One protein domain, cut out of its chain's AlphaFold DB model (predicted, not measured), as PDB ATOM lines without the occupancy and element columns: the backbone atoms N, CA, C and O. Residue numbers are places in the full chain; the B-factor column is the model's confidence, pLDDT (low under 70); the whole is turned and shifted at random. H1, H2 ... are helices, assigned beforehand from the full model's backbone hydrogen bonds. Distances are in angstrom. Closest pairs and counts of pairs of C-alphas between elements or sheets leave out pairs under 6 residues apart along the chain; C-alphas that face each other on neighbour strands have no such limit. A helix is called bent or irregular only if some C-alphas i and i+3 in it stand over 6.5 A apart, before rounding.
ATOM      1  N   LYS A 288     -13.479   5.663 -20.263       87.00
ATOM      2  CA  LYS A 288     -14.637   6.418 -20.744       87.00
ATOM      3  C   LYS A 288     -14.364   7.917 -20.726       87.00
ATOM      4  O   LYS A 288     -14.484   8.543 -21.766       87.00
ATOM      5  N   GLU A 289     -13.910   8.460 -19.596       83.38
ATOM      6  CA  GLU A 289     -13.558   9.885 -19.495       83.38
ATOM      7  C   GLU A 289     -12.512  10.283 -20.545       83.38
ATOM      8  O   GLU A 289     -12.627  11.337 -21.159       83.38
ATOM      9  N   ALA A 290     -11.530   9.418 -20.818       84.31
ATOM     10  CA  ALA A 290     -10.540   9.665 -21.865       84.31
ATOM     11  C   ALA A 290     -11.134   9.659 -23.292       84.31
ATOM     12  O   ALA A 290     -10.668  10.405 -24.154       84.31
ATOM     13  N   LEU A 291     -12.149   8.830 -23.560       84.31
ATOM     14  CA  LEU A 291     -12.871   8.831 -24.836       84.31
ATOM     15  C   LEU A 291     -13.768  10.066 -24.986       84.31
ATOM     16  O   LEU A 291     -13.785  10.660 -26.065       84.31
ATOM     17  N   ASP A 292     -14.463  10.462 -23.919       86.38
ATOM     18  CA  ASP A 292     -15.319  11.653 -23.890       86.38
ATOM     19  C   ASP A 292     -14.480  12.920 -24.139       86.38
ATOM     20  O   ASP A 292     -14.788  13.704 -25.040       86.38
ATOM     21  N   GLU A 293     -13.351  13.064 -23.427       85.88
ATOM     22  CA  GLU A 293     -12.385  14.156 -23.630       85.88
ATOM     23  C   GLU A 293     -11.884  14.202 -25.085       85.88
ATOM     24  O   GLU A 293     -11.857  15.272 -25.700       85.88
ATOM     25  N   LEU A 294     -11.533  13.047 -25.666       85.06
ATOM     26  CA  LEU A 294     -11.057  12.973 -27.047       85.06
ATOM     27  C   LEU A 294     -12.146  13.376 -28.054       85.06
ATOM     28  O   LEU A 294     -11.850  14.058 -29.036       85.06
ATOM     29  N   ILE A 295     -13.399  12.961 -27.849       85.94
ATOM     30  CA  ILE A 295     -14.511  13.358 -28.723       85.94
ATOM     31  C   ILE A 295     -14.700  14.873 -28.699       85.94
ATOM     32  O   ILE A 295     -14.796  15.486 -29.767       85.94
ATOM     33  N   ASP A 296     -14.729  15.478 -27.515       85.38
ATOM     34  CA  ASP A 296     -14.919  16.919 -27.370       85.38
ATOM     35  C   ASP A 296     -13.760  17.714 -27.983       85.38
ATOM     36  O   ASP A 296     -13.993  18.694 -28.702       85.38
ATOM     37  N   GLU A 297     -12.521  17.251 -27.795       84.25
ATOM     38  CA  GLU A 297     -11.341  17.807 -28.460       84.25
ATOM     39  C   GLU A 297     -11.501  17.760 -29.987       84.25
ATOM     40  O   GLU A 297     -11.374  18.785 -30.660       84.25
ATOM     41  N   ARG A 298     -11.888  16.609 -30.556       84.06
ATOM     42  CA  ARG A 298     -12.049  16.471 -32.012       84.06
ATOM     43  C   ARG A 298     -13.188  17.304 -32.581       84.06
ATOM     44  O   ARG A 298     -13.030  17.857 -33.674       84.06
ATOM     45  N   LYS A 299     -14.314  17.428 -31.873       84.88
ATOM     46  CA  LYS A 299     -15.406  18.337 -32.264       84.88
ATOM     47  C   LYS A 299     -14.901  19.774 -32.345       84.88
ATOM     48  O   LYS A 299     -15.156  20.461 -33.337       84.88
ATOM     49  N   LYS A 300     -14.151  20.213 -31.331       81.94
ATOM     50  CA  LYS A 300     -13.583  21.562 -31.257       81.94
ATOM     51  C   LYS A 300     -12.556  21.813 -32.364       81.94
ATOM     52  O   LYS A 300     -12.686  22.810 -33.076       81.94
ATOM     53  N   ASP A 301     -11.607  20.899 -32.558       76.62
ATOM     54  CA  ASP A 301     -10.587  20.972 -33.613       76.62
ATOM     55  C   ASP A 301     -11.228  21.097 -34.996       76.62
ATOM     56  O   ASP A 301     -10.852  21.943 -35.814       76.62
ATOM     57  N   TYR A 302     -12.241  20.273 -35.269       78.56
ATOM     58  CA  TYR A 302     -12.884  20.289 -36.571       78.56
ATOM     59  C   TYR A 302     -13.732  21.538 -36.797       78.56
ATOM     60  O   TYR A 302     -13.678  22.104 -37.887       78.56
ATOM     61  N   ALA A 303     -14.477  22.000 -35.789       76.19
ATOM     62  CA  ALA A 303     -15.233  23.247 -35.885       76.19
ATOM     63  C   ALA A 303     -14.311  24.450 -36.157       76.19
ATOM     64  O   ALA A 303     -14.643  25.300 -36.985       76.19
ATOM     65  N   ALA A 304     -13.133  24.485 -35.524       73.44
ATOM     66  CA  ALA A 304     -12.117  25.507 -35.771       73.44
ATOM     67  C   ALA A 304     -11.556  25.443 -37.204       73.44
ATOM     68  O   ALA A 304     -11.368  26.480 -37.837       73.44
ATOM     69  N   THR A 305     -11.345  24.237 -37.738       68.81
ATOM     70  CA  THR A 305     -10.761  24.036 -39.075       68.81
ATOM     71  C   THR A 305     -11.773  24.246 -40.216       68.81
ATOM     72  O   THR A 305     -11.411  24.747 -41.275       68.81
ATOM     73  N   ALA A 306     -13.047  23.878 -40.031       65.69
ATOM     74  CA  ALA A 306     -14.079  23.929 -41.077       65.69
ATOM     75  C   ALA A 306     -14.692  25.328 -41.308       65.69
ATOM     76  O   ALA A 306     -15.262  25.577 -42.375       65.69
ATOM     77  N   GLY A 307     -14.585  26.234 -40.327       61.91
ATOM     78  CA  GLY A 307     -15.139  27.591 -40.374       61.91
ATOM     79  C   GLY A 307     -16.659  27.671 -40.134       61.91
ATOM     80  O   GLY A 307     -17.425  26.772 -40.483       61.91
ATOM     81  N   ALA A 308     -17.128  28.789 -39.561       60.88
ATOM     82  CA  ALA A 308     -18.512  28.964 -39.086       60.88
ATOM     83  C   ALA A 308     -19.603  28.845 -40.176       60.88
ATOM     84  O   ALA A 308     -20.756  28.534 -39.877       60.88
ATOM     85  N   ASN A 309     -19.246  29.047 -41.447       51.88
ATOM     86  CA  ASN A 309     -20.192  29.041 -42.568       51.88
ATOM     87  C   ASN A 309     -20.567  27.624 -43.045       51.88
ATOM     88  O   ASN A 309     -21.442  27.479 -43.895       51.88
ATOM     89  N   ASN A 310     -19.940  26.574 -42.498       55.47
ATOM     90  CA  ASN A 310     -20.180  25.177 -42.872       55.47
ATOM     91  C   ASN A 310     -20.949  24.417 -41.775       55.47
ATOM     92  O   ASN A 310     -20.592  23.305 -41.393       55.47
ATOM     93  N   LYS A 311     -22.024  25.024 -41.254       66.50
ATOM     94  CA  LYS A 311     -22.801  24.498 -40.117       66.50
ATOM     95  C   LYS A 311     -23.254  23.048 -40.313       66.50
ATOM     96  O   LYS A 311     -23.064  22.230 -39.426       66.50
ATOM     97  N   LEU A 312     -23.748  22.700 -41.501       59.41
ATOM     98  CA  LEU A 312     -24.170  21.331 -41.805       59.41
ATOM     99  C   LEU A 312     -22.995  20.337 -41.789       59.41
ATOM    100  O   LEU A 312     -23.167  19.188 -41.405       59.41
ATOM    101  N   ALA A 313     -21.786  20.778 -42.151       58.62
ATOM    102  CA  ALA A 313     -20.582  19.953 -42.095       58.62
ATOM    103  C   ALA A 313     -20.130  19.662 -40.666       58.62
ATOM    104  O   ALA A 313     -19.731  18.539 -40.352       58.62
ATOM    105  N   ILE A 314     -20.193  20.690 -39.823       69.50
ATOM    106  CA  ILE A 314     -19.920  20.593 -38.394       69.50
ATOM    107  C   ILE A 314     -20.968  19.682 -37.751       69.50
ATOM    108  O   ILE A 314     -20.593  18.745 -37.058       69.50
ATOM    109  N   ASP A 315     -22.251  19.866 -38.072       71.50
ATOM    110  CA  ASP A 315     -23.341  19.036 -37.554       71.50
ATOM    111  C   ASP A 315     -23.197  17.565 -37.974       71.50
ATOM    112  O   ASP A 315     -23.405  16.683 -37.151       71.50
ATOM    113  N   ILE A 316     -22.796  17.268 -39.217       68.38
ATOM    114  CA  ILE A 316     -22.572  15.883 -39.673       68.38
ATOM    115  C   ILE A 316     -21.379  15.244 -38.955       68.38
ATOM    116  O   ILE A 316     -21.478  14.104 -38.506       68.38
ATOM    117  N   PHE A 317     -20.253  15.950 -38.825       75.00
ATOM    118  CA  PHE A 317     -19.089  15.402 -38.126       75.00
ATOM    119  C   PHE A 317     -19.347  15.230 -36.628       75.00
ATOM    120  O   PHE A 317     -18.981  14.201 -36.061       75.00
ATOM    121  N   ASN A 318     -20.031  16.193 -36.009       82.56
ATOM    122  CA  ASN A 318     -20.456  16.095 -34.620       82.56
ATOM    123  C   ASN A 318     -21.417  14.922 -34.442       82.56
ATOM    124  O   ASN A 318     -21.178  14.122 -33.552       82.56
ATOM    125  N   LYS A 319     -22.399  14.734 -35.337       77.38
ATOM    126  CA  LYS A 319     -23.290  13.563 -35.329       77.38
ATOM    127  C   LYS A 319     -22.538  12.242 -35.489       77.38
ATOM    128  O   LYS A 319     -22.908  11.268 -34.850       77.38
ATOM    129  N   ALA A 320     -21.493  12.186 -36.314       76.00
ATOM    130  CA  ALA A 320     -20.675  10.982 -36.460       76.00
ATOM    131  C   ALA A 320     -19.895  10.667 -35.171       76.00
ATOM    132  O   ALA A 320     -19.857   9.513 -34.747       76.00
ATOM    133  N   LEU A 321     -19.331  11.684 -34.513       83.56
ATOM    134  CA  LEU A 321     -18.707  11.525 -33.197       83.56
ATOM    135  C   LEU A 321     -19.739  11.195 -32.106       83.56
ATOM    136  O   LEU A 321     -19.487  10.317 -31.290       83.56
ATOM    137  N   ASP A 322     -20.923  11.809 -32.134       83.75
ATOM    138  CA  ASP A 322     -22.040  11.509 -31.231       83.75
ATOM    139  C   ASP A 322     -22.553  10.086 -31.435       83.75
ATOM    140  O   ASP A 322     -22.923   9.427 -30.473       83.75
ATOM    141  N   ALA A 323     -22.532   9.573 -32.666       77.50
ATOM    142  CA  ALA A 323     -22.872   8.189 -32.955       77.50
ATOM    143  C   ALA A 323     -21.828   7.219 -32.389       77.50
ATOM    144  O   ALA A 323     -22.202   6.136 -31.951       77.50
ATOM    145  N   ILE A 324     -20.539   7.582 -32.370       83.38
ATOM    146  CA  ILE A 324     -19.506   6.792 -31.684       83.38
ATOM    147  C   ILE A 324     -19.714   6.869 -30.166       83.38
ATOM    148  O   ILE A 324     -19.735   5.826 -29.519       83.38
ATOM    149  N   HIS A 325     -19.953   8.065 -29.617       86.81
ATOM    150  CA  HIS A 325     -20.268   8.275 -28.199       86.81
ATOM    151  C   HIS A 325     -21.491   7.455 -27.768       86.81
ATOM    152  O   HIS A 325     -21.435   6.719 -26.789       86.81
ATOM    153  N   ALA A 326     -22.568   7.472 -28.554       84.06
ATOM    154  CA  ALA A 326     -23.795   6.729 -28.284       84.06
ATOM    155  C   ALA A 326     -23.576   5.210 -28.171       84.06
ATOM    156  O   ALA A 326     -24.314   4.546 -27.448       84.06
ATOM    157  N   LYS A 327     -22.549   4.642 -28.824       84.38
ATOM    158  CA  LYS A 327     -22.227   3.206 -28.698       84.38
ATOM    159  C   LYS A 327     -21.730   2.827 -27.302       84.38
ATOM    160  O   LYS A 327     -21.741   1.642 -26.965       84.38
ATOM    161  N   TYR A 328     -21.265   3.792 -26.509       85.88
ATOM    162  CA  TYR A 328     -20.727   3.532 -25.177       85.88
ATOM    163  C   TYR A 328     -21.226   4.476 -24.075       85.88
ATOM    164  O   TYR A 328     -20.904   4.237 -22.914       85.88
ATOM    165  N   VAL A 329     -22.029   5.500 -24.380       85.25
ATOM    166  CA  VAL A 329     -22.493   6.506 -23.405       85.25
ATOM    167  C   VAL A 329     -23.241   5.883 -22.222       85.25
ATOM    168  O   VAL A 329     -23.002   6.270 -21.075       85.25
ATOM    169  N   ASP A 330     -24.058   4.861 -22.491       80.31
ATOM    170  CA  ASP A 330     -24.847   4.137 -21.486       80.31
ATOM    171  C   ASP A 330     -24.004   3.157 -20.657       80.31
ATOM    172  O   ASP A 330     -24.473   2.605 -19.661       80.31
ATOM    173  N   LYS A 331     -22.742   2.929 -21.041       80.06
ATOM    174  CA  LYS A 331     -21.820   2.135 -20.234       80.06
ATOM    175  C   LYS A 331     -21.299   3.000 -19.095       80.06
ATOM    176  O   LYS A 331     -20.706   4.059 -19.302       80.06
ATOM    177  N   GLU A 332     -21.515   2.533 -17.870       77.69
ATOM    178  CA  GLU A 332     -21.032   3.206 -16.661       77.69
ATOM    179  C   GLU A 332     -19.494   3.232 -16.618       77.69
ATOM    180  O   GLU A 332     -18.901   4.225 -16.205       77.69
ATOM    181  N   LYS A 333     -18.840   2.162 -17.098       79.38
ATOM    182  CA  LYS A 333     -17.379   2.025 -17.213       79.38
ATOM    183  C   LYS A 333     -17.017   1.243 -18.476       79.38
ATOM    184  O   LYS A 333     -17.791   0.399 -18.920       79.38
ATOM    185  N   LEU A 334     -15.831   1.501 -19.028       82.00
ATOM    186  CA  LEU A 334     -15.303   0.813 -20.211       82.00
ATOM    187  C   LEU A 334     -14.010   0.085 -19.886       82.00
ATOM    188  O   LEU A 334     -13.062   0.718 -19.420       82.00
ATOM    189  N   THR A 335     -13.955  -1.218 -20.158       84.69
ATOM    190  CA  THR A 335     -12.675  -1.929 -20.116       84.69
ATOM    191  C   THR A 335     -11.755  -1.422 -21.230       84.69
ATOM    192  O   THR A 335     -12.206  -0.880 -22.241       84.69
ATOM    193  N   ARG A 336     -10.447  -1.631 -21.085       79.69
ATOM    194  CA  ARG A 336      -9.447  -1.236 -22.080       79.69
ATOM    195  C   ARG A 336      -9.739  -1.849 -23.452       79.69
ATOM    196  O   ARG A 336      -9.699  -1.149 -24.458       79.69
ATOM    197  N   ASN A 337     -10.089  -3.135 -23.477       80.88
ATOM    198  CA  ASN A 337     -10.410  -3.858 -24.708       80.88
ATOM    199  C   ASN A 337     -11.684  -3.327 -25.380       80.88
ATOM    200  O   ASN A 337     -11.788  -3.365 -26.602       80.88
ATOM    201  N   GLU A 338     -12.643  -2.819 -24.604       85.69
ATOM    202  CA  GLU A 338     -13.844  -2.183 -25.149       85.69
ATOM    203  C   GLU A 338     -13.589  -0.755 -25.632       85.69
ATOM    204  O   GLU A 338     -14.241  -0.320 -26.575       85.69
ATOM    205  N   ALA A 339     -12.668  -0.022 -25.004       85.62
ATOM    206  CA  ALA A 339     -12.365   1.362 -25.357       85.62
ATOM    207  C   ALA A 339     -11.482   1.489 -26.615       85.62
ATOM    208  O   ALA A 339     -11.685   2.395 -27.425       85.62
ATOM    209  N   GLU A 340     -10.527   0.572 -26.813       84.00
ATOM    210  CA  GLU A 340      -9.540   0.620 -27.907       84.00
ATOM    211  C   GLU A 340     -10.153   0.708 -29.326       84.00
ATOM    212  O   GLU A 340      -9.689   1.523 -30.137       84.00
ATOM    213  N   PRO A 341     -11.224  -0.045 -29.663       83.88
ATOM    214  CA  PRO A 341     -11.895   0.092 -30.952       83.88
ATOM    215  C   PRO A 341     -12.458   1.499 -31.179       83.88
ATOM    216  O   PRO A 341     -12.375   2.004 -32.297       83.88
ATOM    217  N   PHE A 342     -12.979   2.154 -30.134       88.75
ATOM    218  CA  PHE A 342     -13.530   3.506 -30.238       88.75
ATOM    219  C   PHE A 342     -12.431   4.552 -30.424       88.75
ATOM    220  O   PHE A 342     -12.563   5.409 -31.296       88.75
ATOM    221  N   PHE A 343     -11.309   4.440 -29.704       83.06
ATOM    222  CA  PHE A 343     -10.134   5.289 -29.942       83.06
ATOM    223  C   PHE A 343      -9.655   5.189 -31.398       83.06
ATOM    224  O   PHE A 343      -9.397   6.202 -32.054       83.06
ATOM    225  N   SER A 344      -9.601   3.967 -31.933       80.81
ATOM    226  CA  SER A 344      -9.241   3.711 -33.329       80.81
ATOM    227  C   SER A 344     -10.264   4.270 -34.326       80.81
ATOM    228  O   SER A 344      -9.876   4.836 -35.349       80.81
ATOM    229  N   GLU A 345     -11.564   4.132 -34.046       82.12
ATOM    230  CA  GLU A 345     -12.649   4.646 -34.892       82.12
ATOM    231  C   GLU A 345     -12.628   6.183 -34.959       82.12
ATOM    232  O   GLU A 345     -12.658   6.746 -36.055       82.12
ATOM    233  N   ILE A 346     -12.460   6.858 -33.814       84.06
ATOM    234  CA  ILE A 346     -12.320   8.322 -33.737       84.06
ATOM    235  C   ILE A 346     -11.092   8.782 -34.537       84.06
ATOM    236  O   ILE A 346     -11.190   9.716 -35.335       84.06
ATOM    237  N   LYS A 347      -9.950   8.092 -34.393       79.31
ATOM    238  CA  LYS A 347      -8.709   8.424 -35.110       79.31
ATOM    239  C   LYS A 347      -8.845   8.272 -36.631       79.31
ATOM    240  O   LYS A 347      -8.356   9.129 -37.371       79.31
ATOM    241  N   LYS A 348      -9.533   7.227 -37.111       75.38
ATOM    242  CA  LYS A 348      -9.828   7.043 -38.547       75.38
ATOM    243  C   LYS A 348     -10.723   8.156 -39.089       75.38
ATOM    244  O   LYS A 348     -10.393   8.749 -40.111       75.38
ATOM    245  N   LEU A 349     -11.790   8.505 -38.365       72.12
ATOM    246  CA  LEU A 349     -12.719   9.572 -38.756       72.12
ATOM    247  C   LEU A 349     -12.015  10.935 -38.935       72.12
ATOM    248  O   LEU A 349     -12.446  11.771 -39.733       72.12
ATOM    249  N   THR A 350     -10.923  11.167 -38.205       67.19
ATOM    250  CA  THR A 350     -10.106  12.382 -38.322       67.19
ATOM    251  C   THR A 350      -9.054  12.351 -39.436       67.19
ATOM    252  O   THR A 350      -8.662  13.420 -39.894       67.19
ATOM    253  N   ALA A 351      -8.614  11.175 -39.900       57.91
ATOM    254  CA  ALA A 351      -7.529  11.040 -40.881       57.91
ATOM    255  C   ALA A 351      -7.982  11.200 -42.351       57.91
ATOM    256  O   ALA A 351      -7.215  11.693 -43.172       57.91
ATOM    257  N   ASP A 352      -9.234  10.861 -42.684       54.56
ATOM    258  CA  ASP A 352      -9.732  10.779 -44.075       54.56
ATOM    259  C   ASP A 352     -10.210  12.116 -44.697       54.56
ATOM    260  O   ASP A 352     -10.860  12.149 -45.746       54.56
ATOM    261  N   LYS A 353      -9.920  13.264 -44.078       56.19
ATOM    262  CA  LYS A 353     -10.528  14.550 -44.461       56.19
ATOM    263  C   LYS A 353      -9.623  15.454 -45.288       56.19
ATOM    264  O   LYS A 353      -9.015  16.318 -44.679       56.19
ATOM    265  N   GLN A 354      -9.647  15.385 -46.629       58.88
ATOM    266  CA  GLN A 354      -9.275  16.543 -47.487       58.88
ATOM    267  C   GLN A 354      -9.946  16.606 -48.895       58.88
ATOM    268  O   GLN A 354      -9.334  17.136 -49.816       58.88
ATOM    269  N   THR A 355     -11.197  16.148 -49.132       62.22
ATOM    270  CA  THR A 355     -11.896  16.476 -50.417       62.22
ATOM    271  C   THR A 355     -13.398  16.828 -50.288       62.22
ATOM    272  O   THR A 355     -14.129  16.139 -49.570       62.22
ATOM    273  N   PRO A 356     -13.917  17.847 -51.019       69.38
ATOM    274  CA  PRO A 356     -15.350  18.201 -51.042       69.38
ATOM    275  C   PRO A 356     -16.282  17.078 -51.535       69.38
ATOM    276  O   PRO A 356     -17.450  17.027 -51.151       69.38
ATOM    277  N   LYS A 357     -15.777  16.138 -52.342       77.69
ATOM    278  CA  LYS A 357     -16.536  14.963 -52.806       77.69
ATOM    279  C   LYS A 357     -16.843  13.987 -51.675       77.69
ATOM    280  O   LYS A 357     -17.982  13.546 -51.521       77.69
ATOM    281  N   PHE A 358     -15.833  13.674 -50.858       72.62
ATOM    282  CA  PHE A 358     -16.007  12.815 -49.686       72.62
ATOM    283  C   PHE A 358     -17.040  13.404 -48.719       72.62
ATOM    284  O   PHE A 358     -17.856  12.673 -48.154       72.62
ATOM    285  N   PHE A 359     -17.057  14.733 -48.598       71.06
ATOM    286  CA  PHE A 359     -18.035  15.450 -47.792       71.06
ATOM    287  C   PHE A 359     -19.481  15.191 -48.242       71.06
ATOM    288  O   PHE A 359     -20.307  14.773 -47.431       71.06
ATOM    289  N   VAL A 360     -19.787  15.389 -49.528       77.56
ATOM    290  CA  VAL A 360     -21.150  15.191 -50.050       77.56
ATOM    291  C   VAL A 360     -21.579  13.727 -49.955       77.56
ATOM    292  O   VAL A 360     -22.701  13.448 -49.536       77.56
ATOM    293  N   LEU A 361     -20.688  12.778 -50.269       77.88
ATOM    294  CA  LEU A 361     -20.993  11.349 -50.127       77.88
ATOM    295  C   LEU A 361     -21.308  10.964 -48.683       77.88
ATOM    296  O   LEU A 361     -22.235  10.193 -48.444       77.88
ATOM    297  N   SER A 362     -20.556  11.509 -47.727       68.81
ATOM    298  CA  SER A 362     -20.794  11.269 -46.302       68.81
ATOM    299  C   SER A 362     -22.132  11.865 -45.861       68.81
ATOM    300  O   SER A 362     -22.910  11.186 -45.199       68.81
ATOM    301  N   ALA A 363     -22.447  13.088 -46.299       72.31
ATOM    302  CA  ALA A 363     -23.712  13.746 -45.994       72.31
ATOM    303  C   ALA A 363     -24.930  12.985 -46.542       72.31
ATOM    304  O   ALA A 363     -25.895  12.770 -45.813       72.31
ATOM    305  N   LEU A 364     -24.877  12.536 -47.800       80.94
ATOM    306  CA  LEU A 364     -25.967  11.784 -48.426       80.94
ATOM    307  C   LEU A 364     -26.151  10.396 -47.796       80.94
ATOM    308  O   LEU A 364     -27.282   9.984 -47.551       80.94
ATOM    309  N   ARG A 365     -25.061   9.679 -47.487       80.12
ATOM    310  CA  ARG A 365     -25.129   8.362 -46.822       80.12
ATOM    311  C   ARG A 365     -25.667   8.462 -45.399       80.12
ATOM    312  O   ARG A 365     -26.469   7.627 -44.993       80.12
ATOM    313  N   GLU A 366     -25.264   9.489 -44.660       71.00
ATOM    314  CA  GLU A 366     -25.764   9.731 -43.308       71.00
ATOM    315  C   GLU A 366     -27.233  10.170 -43.328       71.00
ATOM    316  O   GLU A 366     -28.042   9.689 -42.538       71.00
ATOM    317  N   TYR A 367     -27.616  11.011 -44.292       76.31
ATOM    318  CA  TYR A 367     -29.016  11.352 -44.508       76.31
ATOM    319  C   TYR A 367     -29.851  10.111 -44.853       76.31
ATOM    320  O   TYR A 367     -30.904   9.917 -44.255       76.31
ATOM    321  N   LYS A 368     -29.348   9.213 -45.717       80.75
ATOM    322  CA  LYS A 368     -29.982   7.917 -46.015       80.75
ATOM    323  C   LYS A 368     -30.246   7.105 -44.745       80.75
ATOM    324  O   LYS A 368     -31.339   6.578 -44.588       80.75
ATOM    325  N   LYS A 369     -29.268   7.037 -43.836       74.69
ATOM    326  CA  LYS A 369     -29.384   6.319 -42.559       74.69
ATOM    327  C   LYS A 369     -30.457   6.926 -41.646       74.69
ATOM    328  O   LYS A 369     -31.215   6.192 -41.028       74.69
ATOM    329  N   GLN A 370     -30.573   8.255 -41.601       71.44
ATOM    330  CA  GLN A 370     -31.569   8.955 -40.771       71.44
ATOM    331  C   GLN A 370     -33.021   8.764 -41.250       71.44
ATOM    332  O   GLN A 370     -33.957   8.977 -40.470       71.44
ATOM    333  N   LEU A 371     -33.230   8.353 -42.507       76.56
ATOM    334  CA  LEU A 371     -34.567   8.065 -43.035       76.56
ATOM    335  C   LEU A 371     -35.183   6.804 -42.416       76.56
ATOM    336  O   LEU A 371     -36.405   6.740 -42.298       76.56
ATOM    337  N   ASP A 372     -34.366   5.837 -41.988       67.44
ATOM    338  CA  ASP A 372     -34.842   4.561 -41.434       67.44
ATOM    339  C   ASP A 372     -35.579   4.730 -40.098       67.44
ATOM    340  O   ASP A 372     -36.518   3.985 -39.809       67.44
ATOM    341  N   ASP A 373     -35.216   5.754 -39.320       65.12
ATOM    342  CA  ASP A 373     -35.686   5.896 -37.942       65.12
ATOM    343  C   ASP A 373     -36.938   6.770 -37.793       65.12
ATOM    344  O   ASP A 373     -37.696   6.585 -36.842       65.12
ATOM    345  N   THR A 374     -37.177   7.737 -38.690       69.31
ATOM    346  CA  THR A 374     -38.154   8.825 -38.433       69.31
ATOM    347  C   THR A 374     -39.145   9.102 -39.563       69.31
ATOM    348  O   THR A 374     -40.131   9.823 -39.357       69.31
ATOM    349  N   VAL A 375     -38.922   8.527 -40.747       78.56
ATOM    350  CA  VAL A 375     -39.737   8.759 -41.945       78.56
ATOM    351  C   VAL A 375     -40.649   7.563 -42.187       78.56
ATOM    352  O   VAL A 375     -40.229   6.414 -42.073       78.56
ATOM    353  N   GLU A 376     -41.911   7.847 -42.503       82.12
ATOM    354  CA  GLU A 376     -42.910   6.831 -42.827       82.12
ATOM    355  C   GLU A 376     -42.444   5.994 -44.027       82.12
ATOM    356  O   GLU A 376     -41.830   6.512 -44.954       82.12
ATOM    357  N   GLU A 377     -42.702   4.687 -43.986       76.88
ATOM    358  CA  GLU A 377     -42.112   3.684 -44.878       76.88
ATOM    359  C   GLU A 377     -42.230   4.027 -46.371       76.88
ATOM    360  O   GLU A 377     -41.248   3.904 -47.106       76.88
ATOM    361  N   LYS A 378     -43.392   4.501 -46.832       74.88
ATOM    362  CA  LYS A 378     -43.589   4.888 -48.231       74.88
ATOM    363  C   LYS A 378     -42.800   6.149 -48.581       74.88
ATOM    364  O   LYS A 378     -42.058   6.154 -49.562       74.88
ATOM    365  N   SER A 379     -42.888   7.190 -47.749       78.94
ATOM    366  CA  SER A 379     -42.080   8.404 -47.922       78.94
ATOM    367  C   SER A 379     -40.573   8.112 -47.857       78.94
ATOM    368  O   SER A 379     -39.797   8.724 -48.588       78.94
ATOM    369  N   ARG A 380     -40.151   7.152 -47.027       80.38
ATOM    370  CA  ARG A 380     -38.770   6.685 -46.903       80.38
ATOM    371  C   ARG A 380     -38.295   6.044 -48.199       80.38
ATOM    372  O   ARG A 380     -37.233   6.418 -48.676       80.38
ATOM    373  N   GLN A 381     -39.057   5.118 -48.780       80.56
ATOM    374  CA  GLN A 381     -38.672   4.434 -50.021       80.56
ATOM    375  C   GLN A 381     -38.468   5.416 -51.182       80.56
ATOM    376  O   GLN A 381     -37.461   5.328 -51.891       80.56
ATOM    377  N   ASP A 382     -39.370   6.389 -51.328       79.12
ATOM    378  CA  ASP A 382     -39.275   7.419 -52.366       79.12
ATOM    379  C   ASP A 382     -38.027   8.302 -52.178       79.12
ATOM    380  O   ASP A 382     -37.281   8.553 -53.132       79.12
ATOM    381  N   ILE A 383     -37.740   8.716 -50.938       82.31
ATOM    382  CA  ILE A 383     -36.569   9.544 -50.626       82.31
ATOM    383  C   ILE A 383     -35.271   8.728 -50.711       82.31
ATOM    384  O   ILE A 383     -34.286   9.222 -51.250       82.31
ATOM    385  N   MET A 384     -35.242   7.474 -50.253       81.88
ATOM    386  CA  MET A 384     -34.067   6.597 -50.356       81.88
ATOM    387  C   MET A 384     -33.674   6.366 -51.811       81.88
ATOM    388  O   MET A 384     -32.493   6.455 -52.138       81.88
ATOM    389  N   LYS A 385     -34.651   6.144 -52.697       84.12
ATOM    390  CA  LYS A 385     -34.408   6.007 -54.138       84.12
ATOM    391  C   LYS A 385     -33.769   7.269 -54.723       84.12
ATOM    392  O   LYS A 385     -32.851   7.178 -55.541       84.12
ATOM    393  N   TRP A 386     -34.224   8.441 -54.284       87.19
ATOM    394  CA  TRP A 386     -33.615   9.713 -54.664       87.19
ATOM    395  C   TRP A 386     -32.183   9.842 -54.124       87.19
ATOM    396  O   TRP A 386     -31.261  10.089 -54.897       87.19
ATOM    397  N   VAL A 387     -31.966   9.597 -52.828       83.75
ATOM    398  CA  VAL A 387     -30.644   9.698 -52.185       83.75
ATOM    399  C   VAL A 387     -29.641   8.725 -52.808       83.75
ATOM    400  O   VAL A 387     -28.498   9.103 -53.044       83.75
ATOM    401  N   ASP A 388     -30.061   7.502 -53.136       83.25
ATOM    402  CA  ASP A 388     -29.220   6.518 -53.826       83.25
ATOM    403  C   ASP A 388     -28.829   6.962 -55.233       83.25
ATOM    404  O   ASP A 388     -27.684   6.771 -55.649       83.25
ATOM    405  N   THR A 389     -29.747   7.614 -55.946       86.44
ATOM    406  CA  THR A 389     -29.446   8.222 -57.247       86.44
ATOM    407  C   THR A 389     -28.358   9.286 -57.094       86.44
ATOM    408  O   THR A 389     -27.367   9.260 -57.820       86.44
ATOM    409  N   GLU A 390     -28.478  10.165 -56.098       85.75
ATOM    410  CA  GLU A 390     -27.505  11.236 -55.855       85.75
ATOM    411  C   GLU A 390     -26.149  10.710 -55.348       85.75
ATOM    412  O   GLU A 390     -25.108  11.186 -55.796       85.75
ATOM    413  N   ILE A 391     -26.119   9.691 -54.476       82.38
ATOM    414  CA  ILE A 391     -24.872   9.034 -54.039       82.38
ATOM    415  C   ILE A 391     -24.126   8.465 -55.245       82.38
ATOM    416  O   ILE A 391     -22.907   8.632 -55.346       82.38
ATOM    417  N   ASN A 392     -24.837   7.802 -56.158       83.25
ATOM    418  CA  ASN A 392     -24.242   7.235 -57.363       83.25
ATOM    419  C   ASN A 392     -23.724   8.334 -58.298       83.25
ATOM    420  O   ASN A 392     -22.588   8.239 -58.768       83.25
ATOM    421  N   SER A 393     -24.499   9.406 -58.502       82.94
ATOM    422  CA  SER A 393     -24.068  10.574 -59.279       82.94
ATOM    423  C   SER A 393     -22.781  11.182 -58.725       82.94
ATOM    424  O   SER A 393     -21.802  11.305 -59.457       82.94
ATOM    425  N   VAL A 394     -22.728  11.457 -57.418       82.69
ATOM    426  CA  VAL A 394     -21.536  12.017 -56.766       82.69
ATOM    427  C   VAL A 394     -20.362  11.039 -56.821       82.69
ATOM    428  O   VAL A 394     -19.237  11.460 -57.065       82.69
ATOM    429  N   THR A 395     -20.581   9.733 -56.622       80.69
ATOM    430  CA  THR A 395     -19.510   8.714 -56.632       80.69
ATOM    431  C   THR A 395     -18.805   8.649 -57.987       80.69
ATOM    432  O   THR A 395     -17.575   8.547 -58.024       80.69
ATOM    433  N   ASN A 396     -19.560   8.779 -59.077       80.56
ATOM    434  CA  ASN A 396     -19.057   8.663 -60.445       80.56
ATOM    435  C   ASN A 396     -18.337   9.927 -60.959       80.56
ATOM    436  O   ASN A 396     -17.657   9.868 -61.983       80.56
ATOM    437  N   GLU A 397     -18.426  11.062 -60.261       80.94
ATOM    438  CA  GLU A 397     -17.698  12.283 -60.632       80.94
ATOM    439  C   GLU A 397     -16.199  12.211 -60.269       80.94
ATOM    440  O   GLU A 397     -15.818  11.691 -59.223       80.94
ATOM    441  N   LYS A 398     -15.298  12.756 -61.099       74.12
ATOM    442  CA  LYS A 398     -13.852  12.809 -60.783       74.12
ATOM    443  C   LYS A 398     -13.553  13.839 -59.680       74.12
ATOM    444  O   LYS A 398     -14.128  14.923 -59.684       74.12
ATOM    445  N   ASN A 399     -12.608  13.530 -58.780       65.38
ATOM    446  CA  ASN A 399     -12.234  14.396 -57.643       65.38
ATOM    447  C   ASN A 399     -11.773  15.803 -58.065       65.38
ATOM    448  O   ASN A 399     -12.147  16.778 -57.425       65.38
ATOM    449  N   GLU A 400     -11.008  15.914 -59.153       57.53
ATOM    450  CA  GLU A 400     -10.439  17.178 -59.659       57.53
ATOM    451  C   GLU A 400     -11.503  18.191 -60.121       57.53
ATOM    452  O   GLU A 400     -11.233  19.385 -60.181       57.53
ATOM    453  N   GLY A 401     -12.723  17.729 -60.423       60.81
ATOM    454  CA  GLY A 401     -13.848  18.567 -60.848       60.81
ATOM    455  C   GLY A 401     -14.956  18.708 -59.803       60.81
ATOM    456  O   GLY A 401     -16.045  19.168 -60.157       60.81
ATOM    457  N   PHE A 402     -14.725  18.263 -58.562       73.50
ATOM    458  CA  PHE A 402     -15.694  18.322 -57.466       73.50
ATOM    459  C   PHE A 402     -15.293  19.413 -56.466       73.50
ATOM    460  O   PHE A 402     -14.649  19.159 -55.446       73.50
ATOM    461  N   ASP A 403     -15.654  20.649 -56.805       74.31
ATOM    462  CA  ASP A 403     -15.336  21.856 -56.047       74.31
ATOM    463  C   ASP A 403     -16.413  22.204 -54.995       74.31
ATOM    464  O   ASP A 403     -17.453  21.550 -54.856       74.31
ATOM    465  N   GLU A 404     -16.175  23.274 -54.235       72.69
ATOM    466  CA  GLU A 404     -17.121  23.764 -53.224       72.69
ATOM    467  C   GLU A 404     -18.466  24.227 -53.820       72.69
ATOM    468  O   GLU A 404     -19.494  24.184 -53.139       72.69
ATOM    469  N   LYS A 405     -18.508  24.615 -55.103       78.62
ATOM    470  CA  LYS A 405     -19.749  25.029 -55.770       78.62
ATOM    471  C   LYS A 405     -20.661  23.830 -56.009       78.62
ATOM    472  O   LYS A 405     -21.842  23.892 -55.666       78.62
ATOM    473  N   LYS A 406     -20.123  22.726 -56.534       79.81
ATOM    474  CA  LYS A 406     -20.881  21.475 -56.689       79.81
ATOM    475  C   LYS A 406     -21.313  20.899 -55.353       79.81
ATOM    476  O   LYS A 406     -22.462  20.477 -55.224       79.81
ATOM    477  N   LYS A 407     -20.438  20.948 -54.342       78.25
ATOM    478  CA  LYS A 407     -20.808  20.585 -52.970       78.25
ATOM    479  C   LYS A 407     -22.059  21.336 -52.525       78.25
ATOM    480  O   LYS A 407     -23.018  20.698 -52.100       78.25
ATOM    481  N   LYS A 408     -22.095  22.659 -52.692       77.19
ATOM    482  CA  LYS A 408     -23.274  23.464 -52.352       77.19
ATOM    483  C   LYS A 408     -24.536  23.010 -53.100       77.19
ATOM    484  O   LYS A 408     -25.567  22.825 -52.465       77.19
ATOM    485  N   THR A 409     -24.454  22.747 -54.407       81.69
ATOM    486  CA  THR A 409     -25.605  22.284 -55.209       81.69
ATOM    487  C   THR A 409     -26.224  20.987 -54.683       81.69
ATOM    488  O   THR A 409     -27.445  20.904 -54.554       81.69
ATOM    489  N   TYR A 410     -25.408  19.981 -54.353       81.12
ATOM    490  CA  TYR A 410     -25.920  18.724 -53.795       81.12
ATOM    491  C   TYR A 410     -26.552  18.926 -52.407       81.12
ATOM    492  O   TYR A 410     -27.606  18.357 -52.128       81.12
ATOM    493  N   MET A 411     -25.968  19.785 -51.563       78.31
ATOM    494  CA  MET A 411     -26.514  20.077 -50.233       78.31
ATOM    495  C   MET A 411     -27.831  20.869 -50.286       78.31
ATOM    496  O   MET A 411     -28.737  20.590 -49.501       78.31
ATOM    497  N   ASP A 412     -27.987  21.799 -51.231       77.62
ATOM    498  CA  ASP A 412     -29.239  22.548 -51.414       77.62
ATOM    499  C   ASP A 412     -30.382  21.622 -51.875       77.62
ATOM    500  O   ASP A 412     -31.505  21.704 -51.369       77.62
ATOM    501  N   ARG A 413     -30.096  20.680 -52.788       79.69
ATOM    502  CA  ARG A 413     -31.073  19.668 -53.234       79.69
ATOM    503  C   ARG A 413     -31.461  18.714 -52.102       79.69
ATOM    504  O   ARG A 413     -32.643  18.402 -51.956       79.69
ATOM    505  N   LEU A 414     -30.500  18.321 -51.261       77.75
ATOM    506  CA  LEU A 414     -30.757  17.541 -50.046       77.75
ATOM    507  C   LEU A 414     -31.703  18.283 -49.080       77.75
ATOM    508  O   LEU A 414     -32.613  17.685 -48.514       77.75
ATOM    509  N   GLY A 415     -31.550  19.604 -48.945       72.31
ATOM    510  CA  GLY A 415     -32.445  20.430 -48.130       72.31
ATOM    511  C   GLY A 415     -33.880  20.540 -48.668       72.31
ATOM    512  O   GLY A 415     -34.806  20.765 -47.890       72.31
ATOM    513  N   LEU A 416     -34.097  20.383 -49.979       76.81
ATOM    514  CA  LEU A 416     -35.440  20.374 -50.575       76.81
ATOM    515  C   LEU A 416     -36.156  19.039 -50.361       76.81
ATOM    516  O   LEU A 416     -37.325  19.039 -49.977       76.81
ATOM    517  N   ILE A 417     -35.464  17.912 -50.567       77.44
ATOM    518  CA  ILE A 417     -36.070  16.589 -50.379       77.44
ATOM    519  C   ILE A 417     -36.430  16.345 -48.903       77.44
ATOM    520  O   ILE A 417     -37.486  15.784 -48.616       77.44
ATOM    521  N   ASP A 418     -35.636  16.871 -47.963       74.25
ATOM    522  CA  ASP A 418     -35.911  16.804 -46.520       74.25
ATOM    523  C   ASP A 418     -37.225  17.478 -46.113       74.25
ATOM    524  O   ASP A 418     -37.919  16.997 -45.219       74.25
ATOM    525  N   LYS A 419     -37.640  18.532 -46.825       74.69
ATOM    526  CA  LYS A 419     -38.924  19.207 -46.574       74.69
ATOM    527  C   LYS A 419     -40.137  18.420 -47.069       74.69
ATOM    528  O   LYS A 419     -41.238  18.671 -46.596       74.69
ATOM    529  N   SER A 420     -39.955  17.494 -48.011       74.25
ATOM    530  CA  SER A 420     -41.046  16.680 -48.570       74.25
ATOM    531  C   SER A 420     -41.350  15.398 -47.785       74.25
ATOM    532  O   SER A 420     -42.288  14.683 -48.136       74.25
ATOM    533  N   LYS A 421     -40.583  15.092 -46.730       80.06
ATOM    534  CA  LYS A 421     -40.729  13.841 -45.978       80.06
ATOM    535  C   LYS A 421     -41.990  13.820 -45.115       80.06
ATOM    536  O   LYS A 421     -42.274  14.764 -44.377       80.06
ATOM    537  N   VAL A 422     -42.705  12.701 -45.145       80.00
ATOM    538  CA  VAL A 422     -43.774  12.403 -44.186       80.00
ATOM    539  C   VAL A 422     -43.164  11.629 -43.025       80.00
ATOM    540  O   VAL A 422     -42.592  10.559 -43.205       80.00
ATOM    541  N   THR A 423     -43.276  12.165 -41.814       83.88
ATOM    542  CA  THR A 423     -42.785  11.492 -40.600       83.88
ATOM    543  C   THR A 423     -43.843  10.550 -40.028       83.88
ATOM    544  O   THR A 423     -45.044  10.793 -40.201       83.88
TER     545      THR A 423
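Overview. This is residues 288 to 423 of the 996 residues of an uncharacterized protein of Mycoplasma alligatoris A21JP2 (UniProt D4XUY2). Two up-and-down bundles of three helices, each helix running against the one before it, stand at a steep angle to each other: H4, H5 and H6 make one, H1, H2 and H3 the other. They meet where H2 touches H4, and the H4 to H6 bundle is the looser on its H5 to H6 side. The printed part has 136 residues with six named helices, H1 to H6 along the chain, and no named strand; the class is all helix. It is only just compact, close to loose, with a radius of gyration of the C-alphas of 16.6 A and spans of 42 by 37 by 26 A.

Arrangement. H5, residues 377 to 396, forms a hairpin with H4, residues 356 to 374, at a shallow tilt of 12 degrees; their closest C-alphas, of Leu 371 and Arg 380, are 5.9 A apart. H4, with residues 356 to 364 alone, touches H6, residues 404 to 419, the same way at a shallow 10 degrees; the closest C-alphas, of Val 360 and Lys 407, are 6.1 A apart. H5 and H6 are close but not clearly touching, with C-alphas 383 and 417 the closest at 7.1 A. H2, residues 311 to 326, touches H4 with residues 313 to 316 alone, at a steep tilt of 58 degrees; the closest C-alphas, of Ile 316 and Ala 363, are 6.8 A apart. H1, residues 288 to 306, forms a hairpin with H2; their closest C-alphas, of Ala 303 and Ile 314, are 5.9 A apart. H3, residues 336 to 351, touches H1 the same way at a shallow 4 degrees, C-alphas 291 and 343 being the closest at 6.8 A. H3 also forms a hairpin with H2, by residues 342 to 346 alone, C-alphas 342 and 324 being the closest at 7.0 A. Every O i to N i+4 pair is within hydrogen-bond range in H1, H2 and H5, against 10 of 12 in H3, 12 of 15 in H4 and 11 of 12 in H6.

Along the chain. From first to last C-alpha, H5 measures 28.3 A, H4 27.7 A, H1 26.8 A, H6 23.2 A, H3 22.5 A and H2 21.4 A. H1 begins at C-alpha 288 (-14.637, 6.418, -20.744), H5 at C-alpha 377 (-42.112, 3.684, -44.878), and H6 ends at C-alpha 419 (-38.924, 19.207, -46.574). H3 is only just irregular: C-alphas 338 and 341 are 6.53 A apart.

Size, cuts and confidence. The two C-alphas farthest apart, of Glu 332 and Gly 401, are 47.3 A apart. The printed part has no cut and no long link. The mean pLDDT of the printed part is 76.9; 25 residues are under 70, among them 305 to 314 and 350 to 356.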